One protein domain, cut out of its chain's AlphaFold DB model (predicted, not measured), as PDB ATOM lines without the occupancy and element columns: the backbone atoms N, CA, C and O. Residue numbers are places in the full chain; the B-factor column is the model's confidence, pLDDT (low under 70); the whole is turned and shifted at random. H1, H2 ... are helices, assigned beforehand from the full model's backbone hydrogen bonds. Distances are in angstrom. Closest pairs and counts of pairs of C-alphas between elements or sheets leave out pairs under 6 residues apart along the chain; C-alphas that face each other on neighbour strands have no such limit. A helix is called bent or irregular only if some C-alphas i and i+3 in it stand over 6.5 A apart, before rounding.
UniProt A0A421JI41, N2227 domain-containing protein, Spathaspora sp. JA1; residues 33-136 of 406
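This is residues 33 to 136 of the 406 residues of the protein "N2227 domain-containing protein" of Spathaspora sp. JA1 (UniProt A0A421JI41). Two long helices, bent H2 and H4, run side by side in opposite ways as a rod, with H3 across the turn at one end. At the other end H1 packs on H4's end and H5 on H2a. The printed part has 104 residues, with five named helices in the order H1, H2, H3, H4, H5 that hold 85 of them, and no named strand; its class is all helix, and it is only just extended, close to loose, with a radius of gyration of the C-alphas of 19.4 A and spans of 62 by 26 by 19 A.

H1, residues 34 to 37, begins at C-alpha 34 (4.298, 12.321, -25.062). H2, residues 41 to 73, assigned as one helix by its hydrogen bonds, is bent: C-alphas 55 and 58 are 7.4 A apart; its arms are H2a, 41 to 55, and H2b, 58 to 73. H3 is 77 to 85, H4 88 to 117, 43.6 A long, H5 121 to 129, ending at C-alpha 129 (-7.243, -2.869, -34.913).

H2b touches H4, closest C-alphas Glu 58 and Ser 103, 5.7 A. In H5 2 of 5 O i to N i+4 pairs are within hydrogen-bond range, and 5 of 6 O i to N i+3.

The printed part has no cut; residues 130 to 136 are under pLDDT 70.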
ATOM      1  N   ASN A  33       5.444  12.805 -29.073       85.38
ATOM      2  CA  ASN A  33       4.071  12.317 -28.939       85.38
ATOM      3  C   ASN A  33       3.705  12.059 -27.461       85.38
ATOM      4  O   ASN A  33       2.736  11.359 -27.172       85.38
ATOM      5  N   SER A  34       4.496  12.559 -26.501       87.31
ATOM      6  CA  SER A  34       4.298  12.321 -25.062       87.31
ATOM      7  C   SER A  34       2.920  12.770 -24.570       87.31
ATOM      8  O   SER A  34       2.276  12.047 -23.806       87.31
ATOM      9  N   HIS A  35       2.422  13.907 -25.068       90.31
ATOM     10  CA  HIS A  35       1.079  14.398 -24.764       90.31
ATOM     11  C   HIS A  35      -0.004  13.391 -25.163       90.31
ATOM     12  O   HIS A  35      -0.835  13.038 -24.330       90.31
ATOM     13  N   PHE A  36       0.020  12.876 -26.395       93.19
ATOM     14  CA  PHE A  36      -0.914  11.834 -26.828       93.19
ATOM     15  C   PHE A  36      -0.781  10.540 -26.013       93.19
ATOM     16  O   PHE A  36      -1.786   9.929 -25.662       93.19
ATOM     17  N   GLN A  37       0.444  10.121 -25.678       92.06
ATOM     18  CA  GLN A  37       0.661   8.892 -24.906       92.06
ATOM     19  C   GLN A  37       0.104   8.980 -23.480       92.06
ATOM     20  O   GLN A  37      -0.277   7.952 -22.923       92.06
ATOM     21  N   SER A  38       0.014  10.192 -22.920       93.31
ATOM     22  CA  SER A  38      -0.586  10.445 -21.603       93.31
ATOM     23  C   SER A  38      -2.117  10.352 -21.574       93.31
ATOM     24  O   SER A  38      -2.697  10.251 -20.492       93.31
ATOM     25  N   LEU A  39      -2.776  10.370 -22.738       93.62
ATOM     26  CA  LEU A  39      -4.228  10.234 -22.838       93.62
ATOM     27  C   LEU A  39      -4.683   8.823 -22.448       93.62
ATOM     28  O   LEU A  39      -3.972   7.837 -22.663       93.62
ATOM     29  N   SER A  40      -5.903   8.707 -21.924       92.69
ATOM     30  CA  SER A  40      -6.529   7.398 -21.724       92.69
ATOM     31  C   SER A  40      -6.798   6.708 -23.066       92.69
ATOM     32  O   SER A  40      -6.910   7.359 -24.105       92.69
ATOM     33  N   GLU A  41      -6.958   5.383 -23.061       91.12
ATOM     34  CA  GLU A  41      -7.290   4.639 -24.287       91.12
ATOM     35  C   GLU A  41      -8.589   5.141 -24.934       91.12
ATOM     36  O   GLU A  41      -8.656   5.298 -26.153       91.12
ATOM     37  N   PHE A  42      -9.586   5.497 -24.119       90.38
ATOM     38  CA  PHE A  42     -10.814   6.137 -24.587       90.38
ATOM     39  C   PHE A  42     -10.531   7.446 -25.344       90.38
ATOM     40  O   PHE A  42     -10.966   7.618 -26.483       90.38
ATOM     41  N   GLN A  43      -9.749   8.342 -24.736       93.19
ATOM     42  CA  GLN A  43      -9.404   9.640 -25.320       93.19
ATOM     43  C   GLN A  43      -8.600   9.491 -26.615       93.19
ATOM     44  O   GLN A  43      -8.866  10.196 -27.588       93.19
ATOM     45  N   LYS A  44      -7.646   8.550 -26.661       93.88
ATOM     46  CA  LYS A  44      -6.880   8.247 -27.879       93.88
ATOM     47  C   LYS A  44      -7.807   7.821 -29.017       93.88
ATOM     48  O   LYS A  44      -7.704   8.359 -30.120       93.88
ATOM     49  N   VAL A  45      -8.727   6.892 -28.752       91.94
ATOM     50  CA  VAL A  45      -9.674   6.380 -29.755       91.94
ATOM     51  C   VAL A  45     -10.598   7.486 -30.263       91.94
ATOM     52  O   VAL A  45     -10.752   7.634 -31.479       91.94
ATOM     53  N   GLU A  46     -11.182   8.287 -29.370       93.12
ATOM     54  CA  GLU A  46     -12.083   9.377 -29.757       93.12
ATOM     55  C   GLU A  46     -11.362  10.474 -30.549       93.12
ATOM     56  O   GLU A  46     -11.854  10.893 -31.598       93.12
ATOM     57  N   LEU A  47     -10.165  10.883 -30.120       94.69
ATOM     58  CA  LEU A  47      -9.357  11.884 -30.817       94.69
ATOM     59  C   LEU A  47      -8.948  11.419 -32.220       94.69
ATOM     60  O   LEU A  47      -9.146  12.140 -33.199       94.69
ATOM     61  N   LEU A  48      -8.419  10.199 -32.353       93.69
ATOM     62  CA  LEU A  48      -8.033   9.650 -33.656       93.69
ATOM     63  C   LEU A  48      -9.246   9.470 -34.578       93.69
ATOM     64  O   LEU A  48      -9.177   9.776 -35.773       93.69
ATOM     65  N   THR A  49     -10.380   9.022 -34.034       92.50
ATOM     66  CA  THR A  49     -11.631   8.901 -34.795       92.50
ATOM     67  C   THR A  49     -12.104  10.268 -35.287       92.50
ATOM     68  O   THR A  49     -12.445  10.410 -36.466       92.50
ATOM     69  N   ALA A  50     -12.065  11.291 -34.429       94.31
ATOM     70  CA  ALA A  50     -12.396  12.662 -34.791       94.31
ATOM     71  C   ALA A  50     -11.496  13.183 -35.918       94.31
ATOM     72  O   ALA A  50     -12.003  13.667 -36.929       94.31
ATOM     73  N   LEU A  51     -10.176  13.010 -35.811       94.75
ATOM     74  CA  LEU A  51      -9.222  13.435 -36.839       94.75
ATOM     75  C   LEU A  51      -9.466  12.757 -38.190       94.75
ATOM     76  O   LEU A  51      -9.429  13.425 -39.228       94.75
ATOM     77  N   LYS A  52      -9.769  11.452 -38.197       92.88
ATOM     78  CA  LYS A  52     -10.150  10.728 -39.420       92.88
ATOM     79  C   LYS A  52     -11.413  11.333 -40.039       92.88
ATOM     80  O   LYS A  52     -11.443  11.564 -41.248       92.88
ATOM     81  N   SER A  53     -12.439  11.615 -39.235       93.50
ATOM     82  CA  SER A  53     -13.683  12.237 -39.703       93.50
ATOM     83  C   SER A  53     -13.456  13.654 -40.249       93.50
ATOM     84  O   SER A  53     -13.913  13.951 -41.354       93.50
ATOM     85  N   LEU A  54     -12.702  14.498 -39.534       96.06
ATOM     86  CA  LEU A  54     -12.368  15.868 -39.942       96.06
ATOM     87  C   LEU A  54     -11.638  15.878 -41.294       96.06
ATOM     88  O   LEU A  54     -12.075  16.548 -42.229       96.06
ATOM     89  N   ARG A  55     -10.576  15.076 -41.447       94.44
ATOM     90  CA  ARG A  55      -9.805  15.022 -42.701       94.44
ATOM     91  C   ARG A  55     -10.590  14.442 -43.878       94.44
ATOM     92  O   ARG A  55     -10.330  14.799 -45.026       94.44
ATOM     93  N   ASN A  56     -11.567  13.577 -43.615       94.00
ATOM     94  CA  ASN A  56     -12.402  12.987 -44.660       94.00
ATOM     95  C   ASN A  56     -13.566  13.883 -45.101       94.00
ATOM     96  O   ASN A  56     -14.171  13.593 -46.138       94.00
ATOM     97  N   TYR A  57     -13.868  14.957 -44.365       96.56
ATOM     98  CA  TYR A  57     -15.062  15.780 -44.562       96.56
ATOM     99  C   TYR A  57     -15.283  16.219 -46.014       96.56
ATOM    100  O   TYR A  57     -16.376  16.055 -46.563       96.56
ATOM    101  N   GLU A  58     -14.248  16.775 -46.652       96.31
ATOM    102  CA  GLU A  58     -14.379  17.344 -47.994       96.31
ATOM    103  C   GLU A  58     -14.739  16.261 -49.011       96.31
ATOM    104  O   GLU A  58     -15.714  16.389 -49.751       96.31
ATOM    105  N   SER A  59     -13.969  15.170 -49.011       94.12
ATOM    106  CA  SER A  59     -14.176  14.048 -49.924       94.12
ATOM    107  C   SER A  59     -15.556  13.416 -49.725       94.12
ATOM    108  O   SER A  59     -16.298  13.240 -50.691       94.12
ATOM    109  N   ALA A  60     -15.951  13.166 -48.473       92.81
ATOM    110  CA  ALA A  60     -17.226  12.551 -48.134       92.81
ATOM    111  C   ALA A  60     -18.420  13.445 -48.504       92.81
ATOM    112  O   ALA A  60     -19.423  12.955 -49.027       92.81
ATOM    113  N   SER A  61     -18.305  14.758 -48.295       95.12
ATOM    114  CA  SER A  61     -19.353  15.722 -48.648       95.12
ATOM    115  C   SER A  61     -19.500  15.880 -50.167       95.12
ATOM    116  O   SER A  61     -20.621  15.946 -50.680       95.12
ATOM    117  N   LYS A  62     -18.392  15.844 -50.923       94.62
ATOM    118  CA  LYS A  62     -18.405  15.907 -52.395       94.62
ATOM    119  C   LYS A  62     -19.093  14.706 -53.049       94.62
ATOM    120  O   LYS A  62     -19.757  14.884 -54.071       94.62
ATOM    121  N   LEU A  63     -19.057  13.518 -52.433       92.06
ATOM    122  CA  LEU A  63     -19.733  12.324 -52.964       92.06
ATOM    123  C   LEU A  63     -21.237  12.536 -53.198       92.06
ATOM    124  O   LEU A  63     -21.794  12.004 -54.167       92.06
ATOM    125  N   GLN A  64     -21.912  13.315 -52.344       89.00
ATOM    126  CA  GLN A  64     -23.333  13.621 -52.535       89.00
ATOM    127  C   GLN A  64     -23.556  14.514 -53.760       89.00
ATOM    128  O   GLN A  64     -24.479  14.264 -54.541       89.00
ATOM    129  N   ILE A  65     -22.679  15.494 -53.986       93.00
ATOM    130  CA  ILE A  65     -22.736  16.387 -55.150       93.00
ATOM    131  C   ILE A  65     -22.455  15.619 -56.439       93.00
ATOM    132  O   ILE A  65     -23.214  15.734 -57.404       93.00
ATOM    133  N   ASP A  66     -21.442  14.756 -56.445       93.44
ATOM    134  CA  ASP A  66     -21.124  13.910 -57.597       93.44
ATOM    135  C   ASP A  66     -22.261  12.942 -57.918       93.44
ATOM    136  O   ASP A  66     -22.603  12.716 -59.084       93.44
ATOM    137  N   ARG A  67     -22.920  12.398 -56.889       93.62
ATOM    138  CA  ARG A  67     -24.138  11.604 -57.066       93.62
ATOM    139  C   ARG A  67     -25.259  12.428 -57.703       93.62
ATOM    140  O   ARG A  67     -25.904  11.924 -58.620       93.62
ATOM    141  N   ARG A  68     -25.494  13.672 -57.268       94.81
ATOM    142  CA  ARG A  68     -26.500  14.560 -57.887       94.81
ATOM    143  C   ARG A  68     -26.171  14.852 -59.350       94.81
ATOM    144  O   ARG A  68     -27.049  14.707 -60.198       94.81
ATOM    145  N   LYS A  69     -24.909  15.163 -59.668       95.44
ATOM    146  CA  LYS A  69     -24.438  15.380 -61.047       95.44
ATOM    147  C   LYS A  69     -24.623  14.135 -61.924       95.44
ATOM    148  O   LYS A  69     -25.044  14.261 -63.070       95.44
ATOM    149  N   ARG A  70     -24.364  12.929 -61.402       96.62
ATOM    150  CA  ARG A  70     -24.621  11.668 -62.127       96.62
ATOM    151  C   ARG A  70     -26.107  11.447 -62.396       96.62
ATOM    152  O   ARG A  70     -26.466  11.138 -63.523       96.62
ATOM    153  N   LEU A  71     -26.964  11.656 -61.398       96.50
ATOM    154  CA  LEU A  71     -28.415  11.512 -61.559       96.50
ATOM    155  C   LEU A  71     -28.990  12.522 -62.554       96.50
ATOM    156  O   LEU A  71     -29.841  12.163 -63.360       96.50
ATOM    157  N   PHE A  72     -28.479  13.753 -62.552       97.00
ATOM    158  CA  PHE A  72     -28.828  14.758 -63.548       97.00
ATOM    159  C   PHE A  72     -28.541  14.270 -64.981       97.00
ATOM    160  O   PHE A  72     -29.399  14.379 -65.854       97.00
ATOM    161  N   LYS A  73     -27.376  13.649 -65.215       97.12
ATOM    162  CA  LYS A  73     -27.000  13.103 -66.535       97.12
ATOM    163  C   LYS A  73     -27.899  11.956 -67.011       97.12
ATOM    164  O   LYS A  73     -27.903  11.660 -68.201       97.12
ATOM    165  N   MET A  74     -28.647  11.310 -66.113       97.31
ATOM    166  CA  MET A  74     -29.597  10.246 -66.463       97.31
ATOM    167  C   MET A  74     -30.949  10.785 -66.960       97.31
ATOM    168  O   MET A  74     -31.777  10.012 -67.435       97.31
ATOM    169  N   MET A  75     -31.205  12.090 -66.834       97.69
ATOM    170  CA  MET A  75     -32.434  12.722 -67.320       97.69
ATOM    171  C   MET A  75     -32.418  12.833 -68.852       97.69
ATOM    172  O   MET A  75     -31.358  12.826 -69.476       97.69
ATOM    173  N   SER A  76     -33.581  12.984 -69.489       98.31
ATOM    174  CA  SER A  76     -33.629  13.259 -70.937       98.31
ATOM    175  C   SER A  76     -32.991  14.612 -71.278       98.31
ATOM    176  O   SER A  76     -32.998  15.527 -70.454       98.31
ATOM    177  N   TRP A  77     -32.514  14.787 -72.514       97.81
ATOM    178  CA  TRP A  77     -31.935  16.054 -72.988       97.81
ATOM    179  C   TRP A  77     -32.831  17.269 -72.731       97.81
ATOM    180  O   TRP A  77     -32.356  18.291 -72.244       97.81
ATOM    181  N   ARG A  78     -34.140  17.148 -72.992       98.38
ATOM    182  CA  ARG A  78     -35.108  18.221 -72.722       98.38
ATOM    183  C   ARG A  78     -35.149  18.591 -71.237       98.38
ATOM    184  O   ARG A  78     -35.145  19.771 -70.910       98.38
ATOM    185  N   GLN A  79     -35.189  17.601 -70.344       98.50
ATOM    186  CA  GLN A  79     -35.221  17.836 -68.897       98.50
ATOM    187  C   GLN A  79     -33.898  18.426 -68.387       98.50
ATOM    188  O   GLN A  79     -33.920  19.343 -67.573       98.50
ATOM    189  N   GLN A  80     -32.757  17.937 -68.886       98.38
ATOM    190  CA  GLN A  80     -31.444  18.496 -68.554       98.38
ATOM    191  C   GLN A  80     -31.349  19.966 -68.971       98.38
ATOM    192  O   GLN A  80     -30.947  20.793 -68.156       98.38
ATOM    193  N   LYS A  81     -31.782  20.298 -70.196       98.25
ATOM    194  CA  LYS A  81     -31.791  21.672 -70.713       98.25
ATOM    195  C   LYS A  81     -32.641  22.604 -69.843       98.25
ATOM    196  O   LYS A  81     -32.135  23.631 -69.413       98.25
ATOM    197  N   LEU A  82     -33.869  22.204 -69.493       98.44
ATOM    198  CA  LEU A  82     -34.739  22.985 -68.597       98.44
ATOM    199  C   LEU A  82     -34.065  23.279 -67.250       98.44
ATOM    200  O   LEU A  82     -34.083  24.403 -66.764       98.44
ATOM    201  N   CYS A  83     -33.442  22.269 -66.642       97.94
ATOM    202  CA  CYS A  83     -32.750  22.439 -65.369       97.94
ATOM    203  C   CYS A  83     -31.451  23.264 -65.491       97.94
ATOM    204  O   CYS A  83     -31.075  23.948 -64.540       97.94
ATOM    205  N   GLN A  84     -30.757  23.206 -66.631       97.00
ATOM    206  CA  GLN A  84     -29.586  24.044 -66.917       97.00
ATOM    207  C   GLN A  84     -29.964  25.514 -67.079       97.00
ATOM    208  O   GLN A  84     -29.300  26.357 -66.489       97.00
ATOM    209  N   GLU A  85     -31.039  25.813 -67.811       97.75
ATOM    210  CA  GLU A  85     -31.526  27.183 -68.034       97.75
ATOM    211  C   GLU A  85     -31.894  27.893 -66.722       97.75
ATOM    212  O   GLU A  85     -31.694  29.097 -66.601       97.75
ATOM    213  N   VAL A  86     -32.357  27.148 -65.710       96.69
ATOM    214  CA  VAL A  86     -32.632  27.681 -64.360       96.69
ATOM    215  C   VAL A  86     -31.422  27.626 -63.410       96.69
ATOM    216  O   VAL A  86     -31.568  27.843 -62.209       96.69
ATOM    217  N   GLY A  87     -30.225  27.293 -63.905       96.88
ATOM    218  CA  GLY A  87     -28.978  27.344 -63.132       96.88
ATOM    219  C   GLY A  87     -28.759  26.188 -62.144       96.88
ATOM    220  O   GLY A  87     -27.991  26.326 -61.187       96.88
ATOM    221  N   TYR A  88     -29.395  25.023 -62.332       97.19
ATOM    222  CA  TYR A  88     -29.264  23.897 -61.391       97.19
ATOM    223  C   TYR A  88     -27.811  23.430 -61.205       97.19
ATOM    224  O   TYR A  88     -27.382  23.159 -60.081       97.19
ATOM    225  N   LEU A  89     -27.042  23.335 -62.295       96.88
ATOM    226  CA  LEU A  89     -25.640  22.910 -62.234       96.88
ATOM    227  C   LEU A  89     -24.742  23.974 -61.594       96.88
ATOM    228  O   LEU A  89     -23.840  23.617 -60.834       96.88
ATOM    229  N   ASP A  90     -25.027  25.255 -61.823       97.19
ATOM    230  CA  ASP A  90     -24.299  26.361 -61.200       97.19
ATOM    231  C   ASP A  90     -24.492  26.358 -59.688       97.19
ATOM    232  O   ASP A  90     -23.519  26.474 -58.943       97.19
ATOM    233  N   LYS A  91     -25.720  26.104 -59.215       97.25
ATOM    234  CA  LYS A  91     -25.987  25.872 -57.791       97.25
ATOM    235  C   LYS A  91     -25.129  24.737 -57.231       97.25
ATOM    236  O   LYS A  91     -24.499  24.914 -56.192       97.25
ATOM    237  N   LEU A  92     -25.070  23.579 -57.900       97.38
ATOM    238  CA  LEU A  92     -24.243  22.455 -57.434       97.38
ATOM    239  C   LEU A  92     -22.748  22.806 -57.392       97.38
ATOM    240  O   LEU A  92     -22.035  22.335 -56.507       97.38
ATOM    241  N   ASN A  93     -22.267  23.635 -58.322       97.25
ATOM    242  CA  ASN A  93     -20.888  24.118 -58.313       97.25
ATOM    243  C   ASN A  93     -20.634  25.090 -57.152       97.25
ATOM    244  O   ASN A  93     -19.633  24.933 -56.458       97.25
ATOM    245  N   LYS A  94     -21.554  26.024 -56.874       98.06
ATOM    246  CA  LYS A  94     -21.472  26.924 -55.710       98.06
ATOM    247  C   LYS A  94     -21.460  26.150 -54.389       98.06
ATOM    248  O   LYS A  94     -20.611  26.403 -53.541       98.06
ATOM    249  N   VAL A  95     -22.338  25.154 -54.249       98.12
ATOM    250  CA  VAL A  95     -22.371  24.238 -53.094       98.12
ATOM    251  C   VAL A  95     -21.040  23.496 -52.936       98.12
ATOM    252  O   VAL A  95     -20.502  23.412 -51.836       98.12
ATOM    253  N   ASN A  96     -20.458  23.002 -54.032       97.69
ATOM    254  CA  ASN A  96     -19.144  22.360 -54.000       97.69
ATOM    255  C   ASN A  96     -18.033  23.322 -53.542       97.69
ATOM    256  O   ASN A  96     -17.179  22.926 -52.751       97.69
ATOM    257  N   THR A  97     -18.049  24.579 -53.994       98.31
ATOM    258  CA  THR A  97     -17.116  25.614 -53.519       98.31
ATOM    259  C   THR A  97     -17.289  25.877 -52.024       98.31
ATOM    260  O   THR A  97     -16.299  25.931 -51.304       98.31
ATOM    261  N   ALA A  98     -18.525  25.963 -51.533       98.56
ATOM    262  CA  ALA A  98     -18.803  26.135 -50.109       98.56
ATOM    263  C   ALA A  98     -18.298  24.953 -49.255       98.56
ATOM    264  O   ALA A  98     -17.723  25.166 -48.190       98.56
ATOM    265  N   ILE A  99     -18.415  23.713 -49.749       98.38
ATOM    266  CA  ILE A  99     -17.822  22.528 -49.101       98.38
ATOM    267  C   ILE A  99     -16.295  22.664 -48.995       98.38
ATOM    268  O   ILE A  99     -15.737  22.364 -47.941       98.38
ATOM    269  N   VAL A 100     -15.624  23.140 -50.050       98.31
ATOM    270  CA  VAL A 100     -14.173  23.411 -50.027       98.31
ATOM    271  C   VAL A 100     -13.835  24.539 -49.049       98.31
ATOM    272  O   VAL A 100     -12.820  24.481 -48.365       98.31
ATOM    273  N   THR A 101     -14.675  25.566 -48.926       98.44
ATOM    274  CA  THR A 101     -14.445  26.620 -47.929       98.44
ATOM    275  C   THR A 101     -14.567  26.079 -46.502       98.44
ATOM    276  O   THR A 101     -13.670  26.314 -45.696       98.44
ATOM    277  N   ASN A 102     -15.589  25.266 -46.210       98.56
ATOM    278  CA  ASN A 102     -15.733  24.597 -44.910       98.56
ATOM    279  C   ASN A 102     -14.532  23.703 -44.581       98.56
ATOM    280  O   ASN A 102     -14.112  23.644 -43.424       98.56
ATOM    281  N   SER A 103     -13.964  23.013 -45.579       97.94
ATOM    282  CA  SER A 103     -12.832  22.112 -45.344       97.94
ATOM    283  C   SER A 103     -11.588  22.848 -44.854       97.94
ATOM    284  O   SER A 103     -10.809  22.258 -44.116       97.94
ATOM    285  N   LYS A 104     -11.419  24.139 -45.169       97.88
ATOM    286  CA  LYS A 104     -10.317  24.955 -44.629       97.88
ATOM    287  C   LYS A 104     -10.390  25.070 -43.108       97.88
ATOM    288  O   LYS A 104      -9.396  24.816 -42.438       97.88
ATOM    289  N   PHE A 105     -11.565  25.405 -42.576       97.94
ATOM    290  CA  PHE A 105     -11.799  25.492 -41.133       97.94
ATOM    291  C   PHE A 105     -11.625  24.129 -40.457       97.94
ATOM    292  O   PHE A 105     -10.856  23.984 -39.514       97.94
ATOM    293  N   ILE A 106     -12.281  23.105 -41.001       98.25
ATOM    294  CA  ILE A 106     -12.250  21.738 -40.467       98.25
ATOM    295  C   ILE A 106     -10.829  21.157 -40.462       98.25
ATOM    296  O   ILE A 106     -10.426  20.509 -39.496       98.25
ATOM    297  N   ASN A 107     -10.048  21.406 -41.517       97.06
ATOM    298  CA  ASN A 107      -8.652  20.989 -41.565       97.06
ATOM    299  C   ASN A 107      -7.800  21.748 -40.554       97.06
ATOM    300  O   ASN A 107      -6.979  21.110 -39.912       97.06
ATOM    301  N   ALA A 108      -8.026  23.049 -40.348       97.69
ATOM    302  CA  ALA A 108      -7.294  23.812 -39.341       97.69
ATOM    303  C   ALA A 108      -7.506  23.263 -37.919       97.69
ATOM    304  O   ALA A 108      -6.547  23.173 -37.156       97.69
ATOM    305  N   VAL A 109      -8.725  22.821 -37.591       98.06
ATOM    306  CA  VAL A 109      -9.023  22.125 -36.327       98.06
ATOM    307  C   VAL A 109      -8.234  20.817 -36.229       98.06
ATOM    308  O   VAL A 109      -7.589  20.551 -35.217       98.06
ATOM    309  N   ALA A 110      -8.226  20.014 -37.297       96.88
ATOM    310  CA  ALA A 110      -7.459  18.769 -37.328       96.88
ATOM    311  C   ALA A 110      -5.944  19.012 -37.202       96.88
ATOM    312  O   ALA A 110      -5.274  18.319 -36.443       96.88
ATOM    313  N   ASP A 111      -5.410  19.997 -37.925       95.69
ATOM    314  CA  ASP A 111      -4.005  20.409 -37.887       95.69
ATOM    315  C   ASP A 111      -3.598  20.876 -36.486       95.69
ATOM    316  O   ASP A 111      -2.555  20.467 -35.980       95.69
ATOM    317  N   HIS A 112      -4.443  21.675 -35.830       95.88
ATOM    318  CA  HIS A 112      -4.242  22.104 -34.446       95.88
ATOM    319  C   HIS A 112      -4.108  20.916 -33.494       95.88
ATOM    320  O   HIS A 112      -3.113  20.813 -32.781       95.88
ATOM    321  N   CYS A 113      -5.058  19.980 -33.527       95.56
ATOM    322  CA  CYS A 113      -5.011  18.799 -32.671       95.56
ATOM    323  C   CYS A 113      -3.807  17.897 -32.987       95.56
ATOM    324  O   CYS A 113      -3.129  17.442 -32.069       95.56
ATOM    325  N   ILE A 114      -3.493  17.673 -34.267       94.50
ATOM    326  CA  ILE A 114      -2.315  16.890 -34.674       94.50
ATOM    327  C   ILE A 114      -1.036  17.504 -34.101       94.50
ATOM    328  O   ILE A 114      -0.222  16.786 -33.525       94.50
ATOM    329  N   ASN A 115      -0.879  18.825 -34.209       93.25
ATOM    330  CA  ASN A 115       0.297  19.526 -33.703       93.25
ATOM    331  C   ASN A 115       0.352  19.531 -32.171       93.25
ATOM    332  O   ASN A 115       1.413  19.280 -31.609       93.25
ATOM    333  N   LYS A 116      -0.780  19.782 -31.500       93.50
ATOM    334  CA  LYS A 116      -0.881  19.821 -30.033       93.50
ATOM    335  C   LYS A 116      -0.502  18.491 -29.389       93.50
ATOM    336  O   LYS A 116       0.172  18.480 -28.365       93.50
ATOM    337  N   TYR A 117      -0.959  17.384 -29.969       93.62
ATOM    338  CA  TYR A 117      -0.756  16.055 -29.395       93.62
ATOM    339  C   TYR A 117       0.457  15.316 -29.973       93.62
ATOM    340  O   TYR A 117       0.860  14.317 -29.391       93.62
ATOM    341  N   GLY A 118       1.059  15.804 -31.064       92.25
ATOM    342  CA  GLY A 118       2.196  15.145 -31.716       92.25
ATOM    343  C   GLY A 118       1.806  13.912 -32.538       92.25
ATOM    344  O   GLY A 118       2.634  13.026 -32.746       92.25
ATOM    345  N   ILE A 119       0.555  13.855 -33.012       91.12
ATOM    346  CA  ILE A 119      -0.039  12.660 -33.628       91.12
ATOM    347  C   ILE A 119       0.638  12.322 -34.953       91.12
ATOM    348  O   ILE A 119       0.809  13.164 -35.838       91.12
ATOM    349  N   THR A 120       0.943  11.041 -35.119       89.19
ATOM    350  CA  THR A 120       1.606  10.471 -36.289       89.19
ATOM    351  C   THR A 120       0.686   9.515 -37.042       89.19
ATOM    352  O   THR A 120      -0.323   9.038 -36.529       89.19
ATOM    353  N   TYR A 121       1.062   9.168 -38.275       85.81
ATOM    354  CA  TYR A 121       0.335   8.160 -39.052       85.81
ATOM    355  C   TYR A 121       0.210   6.799 -38.336       85.81
ATOM    356  O   TYR A 121      -0.810   6.130 -38.488       85.81
ATOM    357  N   ARG A 122       1.220   6.391 -37.551       86.62
ATOM    358  CA  ARG A 122       1.232   5.093 -36.848       86.62
ATOM    359  C   ARG A 122       0.206   5.024 -35.721       86.62
ATOM    360  O   ARG A 122      -0.322   3.954 -35.452       86.62
ATOM    361  N   ASP A 123      -0.134   6.155 -35.107       89.75
ATOM    362  CA  ASP A 123      -1.120   6.182 -34.021       89.75
ATOM    363  C   ASP A 123      -2.510   5.737 -34.507       89.75
ATOM    364  O   ASP A 123      -3.274   5.130 -33.760       89.75
ATOM    365  N   PHE A 124      -2.818   5.934 -35.793       87.50
ATOM    366  CA  PHE A 124      -4.072   5.475 -36.398       87.50
ATOM    367  C   PHE A 124      -4.208   3.950 -36.484       87.50
ATOM    368  O   PHE A 124      -5.301   3.472 -36.794       87.50
ATOM    369  N   ASP A 125      -3.156   3.175 -36.211       86.56
ATOM    370  CA  ASP A 125      -3.266   1.718 -36.138       86.56
ATOM    371  C   ASP A 125      -4.154   1.283 -34.952       86.56
ATOM    372  O   ASP A 125      -4.933   0.341 -35.107       86.56
ATOM    373  N   ILE A 126      -4.206   2.070 -33.861       85.44
ATOM    374  CA  ILE A 126      -5.103   1.856 -32.703       85.44
ATOM    375  C   ILE A 126      -6.563   1.690 -33.150       85.44
ATOM    376  O   ILE A 126      -7.258   0.766 -32.732       85.44
ATOM    377  N   ILE A 127      -7.043   2.565 -34.039       84.75
ATOM    378  CA  ILE A 127      -8.440   2.527 -34.501       84.75
ATOM    379  C   ILE A 127      -8.671   1.543 -35.659       84.75
ATOM    380  O   ILE A 127      -9.817   1.190 -35.934       84.75
ATOM    381  N   LYS A 128      -7.617   1.090 -36.356       79.12
ATOM    382  CA  LYS A 128      -7.734   0.029 -37.374       79.12
ATOM    383  C   LYS A 128      -7.937  -1.330 -36.715       79.12
ATOM    384  O   LYS A 128      -8.792  -2.093 -37.156       79.12
ATOM    385  N   GLU A 129      -7.187  -1.605 -35.653       70.50
ATOM    386  CA  GLU A 129      -7.243  -2.869 -34.913       70.50
ATOM    387  C   GLU A 129      -8.566  -3.039 -34.151       70.50
ATOM    388  O   GLU A 129      -9.094  -4.145 -34.048       70.50
ATOM    389  N   GLN A 130      -9.152  -1.939 -33.672       63.44
ATOM    390  CA  GLN A 130     -10.399  -1.961 -32.899       63.44
ATOM    391  C   GLN A 130     -11.687  -2.016 -33.752       63.44
ATOM    392  O   GLN A 130     -12.774  -2.203 -33.191       63.44
ATOM    393  N   GLY A 131     -11.571  -1.915 -35.084       58.16
ATOM    394  CA  GLY A 131     -12.678  -1.878 -36.046       58.16
ATOM    395  C   GLY A 131     -13.254  -0.468 -36.252       58.16
ATOM    396  O   GLY A 131     -13.426   0.291 -35.303       58.16
ATOM    397  N   GLU A 132     -13.594  -0.111 -37.500       52.44
ATOM    398  CA  GLU A 132     -13.936   1.266 -37.927       52.44
ATOM    399  C   GLU A 132     -15.203   1.891 -37.286       52.44
ATOM    400  O   GLU A 132     -15.555   3.019 -37.628       52.44
ATOM    401  N   SER A 133     -15.894   1.199 -36.373       52.38
ATOM    402  CA  SER A 133     -17.247   1.545 -35.912       52.38
ATOM    403  C   SER A 133     -17.401   1.837 -34.413       52.38
ATOM    404  O   SER A 133     -18.536   1.866 -33.944       52.38
ATOM    405  N   LYS A 134     -16.321   2.002 -33.636       55.62
ATOM    406  CA  LYS A 134     -16.437   2.130 -32.166       55.62
ATOM    407  C   LYS A 134     -16.484   3.557 -31.606       55.62
ATOM    408  O   LYS A 134     -16.970   3.721 -30.495       55.62
ATOM    409  N   GLY A 135     -16.025   4.574 -32.339       59.56
ATOM    410  CA  GLY A 135     -16.019   5.955 -31.835       59.56
ATOM    411  C   GLY A 135     -17.303   6.730 -32.151       59.56
ATOM    412  O   GLY A 135     -17.801   6.680 -33.282       59.56
ATOM    413  N   VAL A 136     -17.814   7.507 -31.193       69.19
ATOM    414  CA  VAL A 136     -19.009   8.367 -31.363       69.19
ATOM    415  C   VAL A 136     -18.717   9.530 -32.320       69.19
ATOM    416  O   VAL A 136     -19.613  10.008 -33.021       69.19
TER     417      VAL A 136